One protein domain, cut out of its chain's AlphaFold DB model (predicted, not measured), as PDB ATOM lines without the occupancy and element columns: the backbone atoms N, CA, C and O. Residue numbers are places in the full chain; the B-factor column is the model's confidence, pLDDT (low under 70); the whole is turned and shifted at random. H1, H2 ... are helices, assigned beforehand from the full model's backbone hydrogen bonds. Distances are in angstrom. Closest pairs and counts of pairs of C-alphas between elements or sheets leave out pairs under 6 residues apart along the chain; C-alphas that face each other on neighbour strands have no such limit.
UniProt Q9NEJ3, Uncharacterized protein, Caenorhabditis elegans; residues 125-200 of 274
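This is residues 125 to 200 of the 274 residues of an uncharacterized protein of Caenorhabditis elegans (UniProt Q9NEJ3). A helical hairpin of H1 and H2, with short H3 at its H1 side, is crossed by the first part of long H4, whose residues 188 to 200 stick out as an arm. The printed part has 76 residues, 62 of them in four named helices, in the order H1, H2, H3, H4, with no named strand; its class is all helix, and it is only just compact, close to loose, with a radius of gyration of the C-alphas of 13.6 A and spans of 44 by 26 by 22 A.

H1, residues 131 to 143, and H2, residues 147 to 161, form a hairpin at a shallow tilt of 18 degrees; their closest C-alphas, Met 131 and Phe 161, are 5.7 A apart. H1 touches H3, residues 164 to 170, with residues 131 to 135 alone; closest C-alphas Lys 132 and Tyr 170, 6.1 A. H2 touches H4, residues 174 to 200, at a steep tilt of 65 degrees; closest C-alphas Ile 154 and Ile 180, 5.8 A. Every O i to N i+4 pair is within hydrogen-bond range in H1, H2 and H4, and 2 of 3 in H3.

H1, 18.2 A long, begins at C-alpha 131 (-26.562, 41.480, -19.362). H2 measures 20.2 A and H3 10.4 A. H4, 38.5 A, ends at C-alpha 200 (-44.950, 20.784, -44.507).

The printed part has no cut, and its three links between helices are tight. Residues 164 to 165 and 193 to 200 have pLDDT under 70.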
ATOM      1  N   ARG A 125     -31.934  29.816  -9.367       86.09
ATOM      2  CA  ARG A 125     -32.841  30.634  -8.492       86.09
ATOM      3  C   ARG A 125     -32.887  32.165  -8.714       86.09
ATOM      4  O   ARG A 125     -33.988  32.665  -8.899       86.09
ATOM      5  N   ARG A 126     -31.783  32.920  -8.675       81.05
ATOM      6  CA  ARG A 126     -31.731  34.357  -8.953       81.05
ATOM      7  C   ARG A 126     -31.724  34.602 -10.462       81.05
ATOM      8  O   ARG A 126     -30.851  34.062 -11.138       81.05
ATOM      9  N   PRO A 127     -32.680  35.369 -10.999       82.07
ATOM     10  CA  PRO A 127     -32.543  35.926 -12.334       82.07
ATOM     11  C   PRO A 127     -31.533  37.078 -12.297       82.07
ATOM     12  O   PRO A 127     -31.445  37.821 -11.311       82.07
ATOM     13  N   SER A 128     -30.756  37.225 -13.357       86.34
ATOM     14  CA  SER A 128     -29.852  38.348 -13.552       86.34
ATOM     15  C   SER A 128     -30.650  39.600 -13.865       86.34
ATOM     16  O   SER A 128     -31.630  39.589 -14.596       86.34
ATOM     17  N   THR A 129     -30.205  40.723 -13.318       85.17
ATOM     18  CA  THR A 129     -30.870  42.017 -13.521       85.17
ATOM     19  C   THR A 129     -30.389  42.749 -14.770       85.17
ATOM     20  O   THR A 129     -30.996  43.730 -15.189       85.17
ATOM     21  N   SER A 130     -29.259  42.328 -15.341       87.16
ATOM     22  CA  SER A 130     -28.644  42.955 -16.509       87.16
ATOM     23  C   SER A 130     -27.758  41.964 -17.256       87.16
ATOM     24  O   SER A 130     -27.215  41.038 -16.650       87.16
ATOM     25  N   MET A 131     -27.514  42.237 -18.542       86.84
ATOM     26  CA  MET A 131     -26.562  41.480 -19.362       86.84
ATOM     27  C   MET A 131     -25.182  41.389 -18.703       86.84
ATOM     28  O   MET A 131     -24.597  40.313 -18.646       86.84
ATOM     29  N   LYS A 132     -24.676  42.502 -18.150       88.05
ATOM     30  CA  LYS A 132     -23.386  42.522 -17.450       88.05
ATOM     31  C   LYS A 132     -23.368  41.526 -16.289       88.05
ATOM     32  O   LYS A 132     -22.435  40.744 -16.175       88.05
ATOM     33  N   HIS A 133     -24.415  41.529 -15.462       88.79
ATOM     34  CA  HIS A 133     -24.522  40.601 -14.339       88.79
ATOM     35  C   HIS A 133     -24.593  39.141 -14.803       88.79
ATOM     36  O   HIS A 133     -23.930  38.290 -14.214       88.79
ATOM     37  N   ALA A 134     -25.358  38.855 -15.860       89.68
ATOM     38  CA  ALA A 134     -25.493  37.509 -16.412       89.68
ATOM     39  C   ALA A 134     -24.161  36.982 -16.973       89.68
ATOM     40  O   ALA A 134     -23.772  35.847 -16.702       89.68
ATOM     41  N   VAL A 135     -23.421  37.830 -17.692       90.62
ATOM     42  CA  VAL A 135     -22.094  37.505 -18.230       90.62
ATOM     43  C   VAL A 135     -21.069  37.321 -17.108       90.62
ATOM     44  O   VAL A 135     -20.340  36.331 -17.116       90.62
ATOM     45  N   ASP A 136     -21.032  38.216 -16.116       89.82
ATOM     46  CA  ASP A 136     -20.132  38.090 -14.960       89.82
ATOM     47  C   ASP A 136     -20.415  36.788 -14.183       89.82
ATOM     48  O   ASP A 136     -19.485  36.060 -13.818       89.82
ATOM     49  N   ALA A 137     -21.696  36.444 -13.998       91.02
ATOM     50  CA  ALA A 137     -22.122  35.181 -13.402       91.02
ATOM     51  C   ALA A 137     -21.682  33.975 -14.245       91.02
ATOM     52  O   ALA A 137     -21.178  32.996 -13.698       91.02
ATOM     53  N   LEU A 138     -21.835  34.034 -15.571       92.58
ATOM     54  CA  LEU A 138     -21.444  32.949 -16.472       92.58
ATOM     55  C   LEU A 138     -19.934  32.707 -16.425       92.58
ATOM     56  O   LEU A 138     -19.493  31.569 -16.280       92.58
ATOM     57  N   VAL A 139     -19.135  33.774 -16.495       92.02
ATOM     58  CA  VAL A 139     -17.672  33.691 -16.399       92.02
ATOM     59  C   VAL A 139     -17.256  33.095 -15.054       92.02
ATOM     60  O   VAL A 139     -16.363  32.244 -15.007       92.02
ATOM     61  N   LEU A 140     -17.925  33.485 -13.964       91.99
ATOM     62  CA  LEU A 140     -17.689  32.903 -12.647       91.99
ATOM     63  C   LEU A 140     -18.036  31.405 -12.617       91.99
ATOM     64  O   LEU A 140     -17.225  30.599 -12.159       91.99
ATOM     65  N   ALA A 141     -19.202  31.023 -13.139       93.30
ATOM     66  CA  ALA A 141     -19.658  29.637 -13.183       93.30
ATOM     67  C   ALA A 141     -18.705  28.748 -14.004       93.30
ATOM     68  O   ALA A 141     -18.346  27.657 -13.559       93.30
ATOM     69  N   LEU A 142     -18.221  29.244 -15.150       93.09
ATOM     70  CA  LEU A 142     -17.226  28.559 -15.982       93.09
ATOM     71  C   LEU A 142     -15.893  28.380 -15.252       93.09
ATOM     72  O   LEU A 142     -15.334  27.284 -15.258       93.09
ATOM     73  N   LYS A 143     -15.406  29.427 -14.573       92.43
ATOM     74  CA  LYS A 143     -14.132  29.397 -13.836       92.43
ATOM     75  C   LYS A 143     -14.101  28.315 -12.754       92.43
ATOM     76  O   LYS A 143     -13.045  27.746 -12.496       92.43
ATOM     77  N   PHE A 144     -15.245  28.037 -12.130       92.11
ATOM     78  CA  PHE A 144     -15.368  27.071 -11.037       92.11
ATOM     79  C   PHE A 144     -16.059  25.754 -11.432       92.11
ATOM     80  O   PHE A 144     -16.306  24.920 -10.564       92.11
ATOM     81  N   GLY A 145     -16.352  25.539 -12.720       91.44
ATOM     82  CA  GLY A 145     -16.928  24.285 -13.220       91.44
ATOM     83  C   GLY A 145     -18.375  24.016 -12.782       91.44
ATOM     84  O   GLY A 145     -18.756  22.859 -12.610       91.44
ATOM     85  N   MET A 146     -19.183  25.062 -12.589       92.50
ATOM     86  CA  MET A 146     -20.591  24.973 -12.170       92.50
ATOM     87  C   MET A 146     -21.526  24.731 -13.364       92.50
ATOM     88  O   MET A 146     -22.193  25.645 -13.850       92.50
ATOM     89  N   LEU A 147     -21.537  23.505 -13.889       91.38
ATOM     90  CA  LEU A 147     -22.213  23.175 -15.152       91.38
ATOM     91  C   LEU A 147     -23.735  23.402 -15.137       91.38
ATOM     92  O   LEU A 147     -24.304  23.742 -16.179       91.38
ATOM     93  N   GLU A 148     -24.416  23.220 -13.998       91.23
ATOM     94  CA  GLU A 148     -25.868  23.442 -13.926       91.23
ATOM     95  C   GLU A 148     -26.180  24.945 -14.009       91.23
ATOM     96  O   GLU A 148     -27.094  25.345 -14.738       91.23
ATOM     97  N   ALA A 149     -25.381  25.787 -13.341       92.41
ATOM     98  CA  ALA A 149     -25.504  27.241 -13.449       92.41
ATOM     99  C   ALA A 149     -25.124  27.756 -14.843       92.41
ATOM    100  O   ALA A 149     -25.836  28.609 -15.367       92.41
ATOM    101  N   VAL A 150     -24.064  27.224 -15.465       93.44
ATOM    102  CA  VAL A 150     -23.641  27.610 -16.827       93.44
ATOM    103  C   VAL A 150     -24.795  27.459 -17.816       93.44
ATOM    104  O   VAL A 150     -25.128  28.414 -18.510       93.44
ATOM    105  N   ASN A 151     -25.453  26.296 -17.842       91.58
ATOM    106  CA  ASN A 151     -26.539  26.041 -18.789       91.58
ATOM    107  C   ASN A 151     -27.695  27.032 -18.634       91.58
ATOM    108  O   ASN A 151     -28.133  27.605 -19.631       91.58
ATOM    109  N   LYS A 152     -28.132  27.265 -17.388       92.03
ATOM    110  CA  LYS A 152     -29.198  28.224 -17.088       92.03
ATOM    111  C   LYS A 152     -28.789  29.649 -17.466       92.03
ATOM    112  O   LYS A 152     -29.593  30.367 -18.040       92.03
ATOM    113  N   LEU A 153     -27.568  30.070 -17.137       92.12
ATOM    114  CA  LEU A 153     -27.099  31.428 -17.421       92.12
ATOM    115  C   LEU A 153     -26.978  31.681 -18.925       92.12
ATOM    116  O   LEU A 153     -27.303  32.775 -19.371       92.12
ATOM    117  N   ILE A 154     -26.570  30.679 -19.710       92.20
ATOM    118  CA  ILE A 154     -26.586  30.795 -21.171       92.20
ATOM    119  C   ILE A 154     -28.027  30.945 -21.676       92.20
ATOM    120  O   ILE A 154     -28.274  31.834 -22.486       92.20
ATOM    121  N   ASP A 155     -28.975  30.137 -21.180       90.25
ATOM    122  CA  ASP A 155     -30.396  30.285 -21.538       90.25
ATOM    123  C   ASP A 155     -30.900  31.695 -21.213       90.25
ATOM    124  O   ASP A 155     -31.477  32.369 -22.058       90.25
ATOM    125  N   GLU A 156     -30.622  32.174 -20.007       89.99
ATOM    126  CA  GLU A 156     -31.022  33.500 -19.543       89.99
ATOM    127  C   GLU A 156     -30.446  34.623 -20.422       89.99
ATOM    128  O   GLU A 156     -31.159  35.551 -20.799       89.99
ATOM    129  N   ILE A 157     -29.176  34.515 -20.830       89.72
ATOM    130  CA  ILE A 157     -28.552  35.471 -21.753       89.72
ATOM    131  C   ILE A 157     -29.224  35.430 -23.130       89.72
ATOM    132  O   ILE A 157     -29.489  36.497 -23.684       89.72
ATOM    133  N   ILE A 158     -29.497  34.240 -23.675       88.08
ATOM    134  CA  ILE A 158     -30.115  34.076 -25.001       88.08
ATOM    135  C   ILE A 158     -31.553  34.619 -25.004       88.08
ATOM    136  O   ILE A 158     -31.925  35.376 -25.898       88.08
ATOM    137  N   PHE A 159     -32.358  34.274 -23.999       85.60
ATOM    138  CA  PHE A 159     -33.782  34.612 -23.981       85.60
ATOM    139  C   PHE A 159     -34.084  36.033 -23.496       85.60
ATOM    140  O   PHE A 159     -35.021  36.649 -24.000       85.60
ATOM    141  N   GLU A 160     -33.341  36.556 -22.516       86.11
ATOM    142  CA  GLU A 160     -33.681  37.844 -21.891       86.11
ATOM    143  C   GLU A 160     -32.818  39.007 -22.389       86.11
ATOM    144  O   GLU A 160     -33.287  40.145 -22.438       86.11
ATOM    145  N   PHE A 161     -31.560  38.747 -22.755       83.84
ATOM    146  CA  PHE A 161     -30.582  39.812 -22.990       83.84
ATOM    147  C   PHE A 161     -29.961  39.810 -24.384       83.84
ATOM    148  O   PHE A 161     -29.212  40.739 -24.683       83.84
ATOM    149  N   PHE A 162     -30.216  38.818 -25.238       79.61
ATOM    150  CA  PHE A 162     -29.422  38.628 -26.447       79.61
ATOM    151  C   PHE A 162     -29.507  39.822 -27.400       79.61
ATOM    152  O   PHE A 162     -30.498  40.075 -28.078       79.61
ATOM    153  N   ASN A 163     -28.398  40.549 -27.468       76.35
ATOM    154  CA  ASN A 163     -28.135  41.577 -28.454       76.35
ATOM    155  C   ASN A 163     -26.689  41.362 -28.888       76.35
ATOM    156  O   ASN A 163     -25.777  41.700 -28.133       76.35
ATOM    157  N   GLY A 164     -26.480  40.746 -30.056       69.88
ATOM    158  CA  GLY A 164     -25.163  40.259 -30.485       69.88
ATOM    159  C   GLY A 164     -24.043  41.298 -30.341       69.88
ATOM    160  O   GLY A 164     -22.979  40.981 -29.818       69.88
ATOM    161  N   LEU A 165     -24.310  42.562 -30.695       69.77
ATOM    162  CA  LEU A 165     -23.354  43.667 -30.536       69.77
ATOM    163  C   LEU A 165     -23.097  44.029 -29.065       69.77
ATOM    164  O   LEU A 165     -21.962  44.305 -28.683       69.77
ATOM    165  N   GLY A 166     -24.139  44.007 -28.233       77.33
ATOM    166  CA  GLY A 166     -24.019  44.255 -26.797       77.33
ATOM    167  C   GLY A 166     -23.202  43.171 -26.096       77.33
ATOM    168  O   GLY A 166     -22.304  43.485 -25.317       77.33
ATOM    169  N   LEU A 167     -23.450  41.901 -26.425       80.46
ATOM    170  CA  LEU A 167     -22.806  40.759 -25.778       80.46
ATOM    171  C   LEU A 167     -21.281  40.783 -25.940       80.46
ATOM    172  O   LEU A 167     -20.561  40.593 -24.959       80.46
ATOM    173  N   VAL A 168     -20.791  41.079 -27.148       80.38
ATOM    174  CA  VAL A 168     -19.348  41.183 -27.440       80.38
ATOM    175  C   VAL A 168     -18.695  42.329 -26.656       80.38
ATOM    176  O   VAL A 168     -17.534  42.229 -26.265       80.38
ATOM    177  N   GLY A 169     -19.438  43.401 -26.364       80.17
ATOM    178  CA  GLY A 169     -18.945  44.514 -25.549       80.17
ATOM    179  C   GLY A 169     -18.747  44.163 -24.070       80.17
ATOM    180  O   GLY A 169     -17.834  44.689 -23.429       80.17
ATOM    181  N   TYR A 170     -19.574  43.270 -23.517       78.90
ATOM    182  CA  TYR A 170     -19.521  42.893 -22.098       78.90
ATOM    183  C   TYR A 170     -18.712  41.618 -21.835       78.90
ATOM    184  O   TYR A 170     -18.019  41.533 -20.819       78.90
ATOM    185  N   CYS A 171     -18.771  40.632 -22.729       83.13
ATOM    186  CA  CYS A 171     -18.131  39.338 -22.529       83.13
ATOM    187  C   CYS A 171     -16.710  39.313 -23.093       83.13
ATOM    188  O   CYS A 171     -16.496  39.232 -24.298       83.13
ATOM    189  N   LYS A 172     -15.719  39.326 -22.197       84.20
ATOM    190  CA  LYS A 172     -14.292  39.219 -22.556       84.20
ATOM    191  C   LYS A 172     -13.781  37.778 -22.654       84.20
ATOM    192  O   LYS A 172     -12.628  37.562 -23.014       84.20
ATOM    193  N   SER A 173     -14.598  36.799 -22.278       86.38
ATOM    194  CA  SER A 173     -14.239  35.381 -22.317       86.38
ATOM    195  C   SER A 173     -14.636  34.790 -23.669       86.38
ATOM    196  O   SER A 173     -15.820  34.778 -24.006       86.38
ATOM    197  N   SER A 174     -13.653  34.293 -24.428       87.19
ATOM    198  CA  SER A 174     -13.900  33.619 -25.710       87.19
ATOM    199  C   SER A 174     -14.741  32.360 -25.523       87.19
ATOM    200  O   SER A 174     -15.719  32.175 -26.229       87.19
ATOM    201  N   THR A 175     -14.431  31.559 -24.501       89.79
ATOM    202  CA  THR A 175     -15.157  30.322 -24.192       89.79
ATOM    203  C   THR A 175     -16.624  30.576 -23.850       89.79
ATOM    204  O   THR A 175     -17.494  29.833 -24.291       89.79
ATOM    205  N   ALA A 176     -16.923  31.636 -23.091       86.88
ATOM    206  CA  ALA A 176     -18.301  32.014 -22.792       86.88
ATOM    207  C   ALA A 176     -19.052  32.478 -24.051       86.88
ATOM    208  O   ALA A 176     -20.207  32.105 -24.233       86.88
ATOM    209  N   LEU A 177     -18.399  33.255 -24.925       88.17
ATOM    210  CA  LEU A 177     -18.986  33.687 -26.198       88.17
ATOM    211  C   LEU A 177     -19.274  32.500 -27.118       88.17
ATOM    212  O   LEU A 177     -20.390  32.406 -27.619       88.17
ATOM    213  N   GLU A 178     -18.308  31.599 -27.303       89.26
ATOM    214  CA  GLU A 178     -18.460  30.375 -28.102       89.26
ATOM    215  C   GLU A 178     -19.665  29.563 -27.618       89.26
ATOM    216  O   GLU A 178     -20.569  29.297 -28.397       89.26
ATOM    217  N   MET A 179     -19.769  29.291 -26.311       88.76
ATOM    218  CA  MET A 179     -20.906  28.539 -25.765       88.76
ATOM    219  C   MET A 179     -22.264  29.224 -25.981       88.76
ATOM    220  O   MET A 179     -23.263  28.540 -26.203       88.76
ATOM    221  N   ILE A 180     -22.325  30.559 -25.899       87.88
ATOM    222  CA  ILE A 180     -23.565  31.306 -26.147       87.88
ATOM    223  C   ILE A 180     -23.926  31.260 -27.636       87.88
ATOM    224  O   ILE A 180     -25.084  30.999 -27.964       87.88
ATOM    225  N   PHE A 181     -22.966  31.507 -28.531       87.38
ATOM    226  CA  PHE A 181     -23.208  31.498 -29.974       87.38
ATOM    227  C   PHE A 181     -23.549  30.100 -30.488       87.38
ATOM    228  O   PHE A 181     -24.526  29.979 -31.221       87.38
ATOM    229  N   ASP A 182     -22.836  29.065 -30.043       89.74
ATOM    230  CA  ASP A 182     -23.113  27.674 -30.405       89.74
ATOM    231  C   ASP A 182     -24.533  27.281 -29.987       89.74
ATOM    232  O   ASP A 182     -25.300  26.742 -30.786       89.74
ATOM    233  N   LYS A 183     -24.932  27.611 -28.749       87.62
ATOM    234  CA  LYS A 183     -26.282  27.307 -28.262       87.62
ATOM    235  C   LYS A 183     -27.353  28.117 -28.993       87.62
ATOM    236  O   LYS A 183     -28.392  27.562 -29.339       87.62
ATOM    237  N   ASN A 184     -27.094  29.391 -29.285       85.75
ATOM    238  CA  ASN A 184     -28.005  30.221 -30.070       85.75
ATOM    239  C   ASN A 184     -28.158  29.698 -31.511       85.75
ATOM    240  O   ASN A 184     -29.266  29.655 -32.038       85.75
ATOM    241  N   GLU A 185     -27.072  29.245 -32.146       86.12
ATOM    242  CA  GLU A 185     -27.115  28.636 -33.479       86.12
ATOM    243  C   GLU A 185     -27.890  27.310 -33.470       86.12
ATOM    244  O   GLU A 185     -28.702  27.067 -34.365       86.12
ATOM    245  N   MET A 186     -27.685  26.465 -32.452       84.64
ATOM    246  CA  MET A 186     -28.464  25.236 -32.272       84.64
ATOM    247  C   MET A 186     -29.959  25.533 -32.128       84.64
ATOM    248  O   MET A 186     -30.770  24.900 -32.799       84.64
ATOM    249  N   MET A 187     -30.320  26.531 -31.321       82.16
ATOM    250  CA  MET A 187     -31.714  26.935 -31.138       82.16
ATOM    251  C   MET A 187     -32.343  27.492 -32.419       82.16
ATOM    252  O   MET A 187     -33.467  27.127 -32.749       82.16
ATOM    253  N   LEU A 188     -31.615  28.309 -33.185       81.12
ATOM    254  CA  LEU A 188     -32.089  28.807 -34.479       81.12
ATOM    255  C   LEU A 188     -32.317  27.666 -35.481       81.12
ATOM    256  O   LEU A 188     -33.295  27.688 -36.226       81.12
ATOM    257  N   LYS A 189     -31.446  26.647 -35.498       78.82
ATOM    258  CA  LYS A 189     -31.641  25.450 -36.334       78.82
ATOM    259  C   LYS A 189     -32.892  24.676 -35.922       78.82
ATOM    260  O   LYS A 189     -33.681  24.323 -36.794       78.82
ATOM    261  N   GLU A 190     -33.104  24.475 -34.623       74.69
ATOM    262  CA  GLU A 190     -34.312  23.824 -34.102       74.69
ATOM    263  C   GLU A 190     -35.584  24.615 -34.450       74.69
ATOM    264  O   GLU A 190     -36.571  24.026 -34.889       74.69
ATOM    265  N   GLU A 191     -35.571  25.946 -34.336       72.82
ATOM    266  CA  GLU A 191     -36.701  26.795 -34.732       72.82
ATOM    267  C   GLU A 191     -37.002  26.706 -36.233       72.82
ATOM    268  O   GLU A 191     -38.170  26.623 -36.625       72.82
ATOM    269  N   ILE A 192     -35.969  26.670 -37.082       70.46
ATOM    270  CA  ILE A 192     -36.119  26.494 -38.532       70.46
ATOM    271  C   ILE A 192     -36.681  25.105 -38.857       70.46
ATOM    272  O   ILE A 192     -37.552  24.994 -39.719       70.46
ATOM    273  N   GLU A 193     -36.219  24.048 -38.187       68.96
ATOM    274  CA  GLU A 193     -36.726  22.684 -38.384       68.96
ATOM    275  C   GLU A 193     -38.183  22.545 -37.929       68.96
ATOM    276  O   GLU A 193     -39.009  21.999 -38.665       68.96
ATOM    277  N   VAL A 194     -38.541  23.104 -36.770       67.69
ATOM    278  CA  VAL A 194     -39.931  23.145 -36.289       67.69
ATOM    279  C   VAL A 194     -40.806  23.986 -37.223       67.69
ATOM    280  O   VAL A 194     -41.932  23.595 -37.533       67.69
ATOM    281  N   GLY A 195     -40.288  25.110 -37.725       59.37
ATOM    282  CA  GLY A 195     -40.949  25.937 -38.732       59.37
ATOM    283  C   GLY A 195     -41.172  25.193 -40.050       59.37
ATOM    284  O   GLY A 195     -42.266  25.263 -40.609       59.37
ATOM    285  N   ARG A 196     -40.178  24.420 -40.510       58.67
ATOM    286  CA  ARG A 196     -40.279  23.573 -41.707       58.67
ATOM    287  C   ARG A 196     -41.324  22.485 -41.544       58.67
ATOM    288  O   ARG A 196     -42.190  22.381 -42.407       58.67
ATOM    289  N   LEU A 197     -41.309  21.759 -40.428       60.69
ATOM    290  CA  LEU A 197     -42.333  20.761 -40.131       60.69
ATOM    291  C   LEU A 197     -43.721  21.412 -40.148       60.69
ATOM    292  O   LEU A 197     -44.603  20.952 -40.861       60.69
ATOM    293  N   ASN A 198     -43.903  22.549 -39.471       57.31
ATOM    294  CA  ASN A 198     -45.179  23.272 -39.483       57.31
ATOM    295  C   ASN A 198     -45.590  23.771 -40.882       57.31
ATOM    296  O   ASN A 198     -46.784  23.902 -41.146       57.31
ATOM    297  N   SER A 199     -44.636  24.056 -41.775       56.60
ATOM    298  CA  SER A 199     -44.919  24.415 -43.171       56.60
ATOM    299  C   SER A 199     -45.243  23.204 -44.053       56.60
ATOM    300  O   SER A 199     -46.102  23.314 -44.917       56.60
ATOM    301  N   GLU A 200     -44.641  22.038 -43.802       56.12
ATOM    302  CA  GLU A 200     -44.950  20.784 -44.507       56.12
ATOM    303  C   GLU A 200     -46.325  20.220 -44.115       56.12
ATOM    304  O   GLU A 200     -46.972  19.567 -44.928       56.12
TER     305      GLU A 200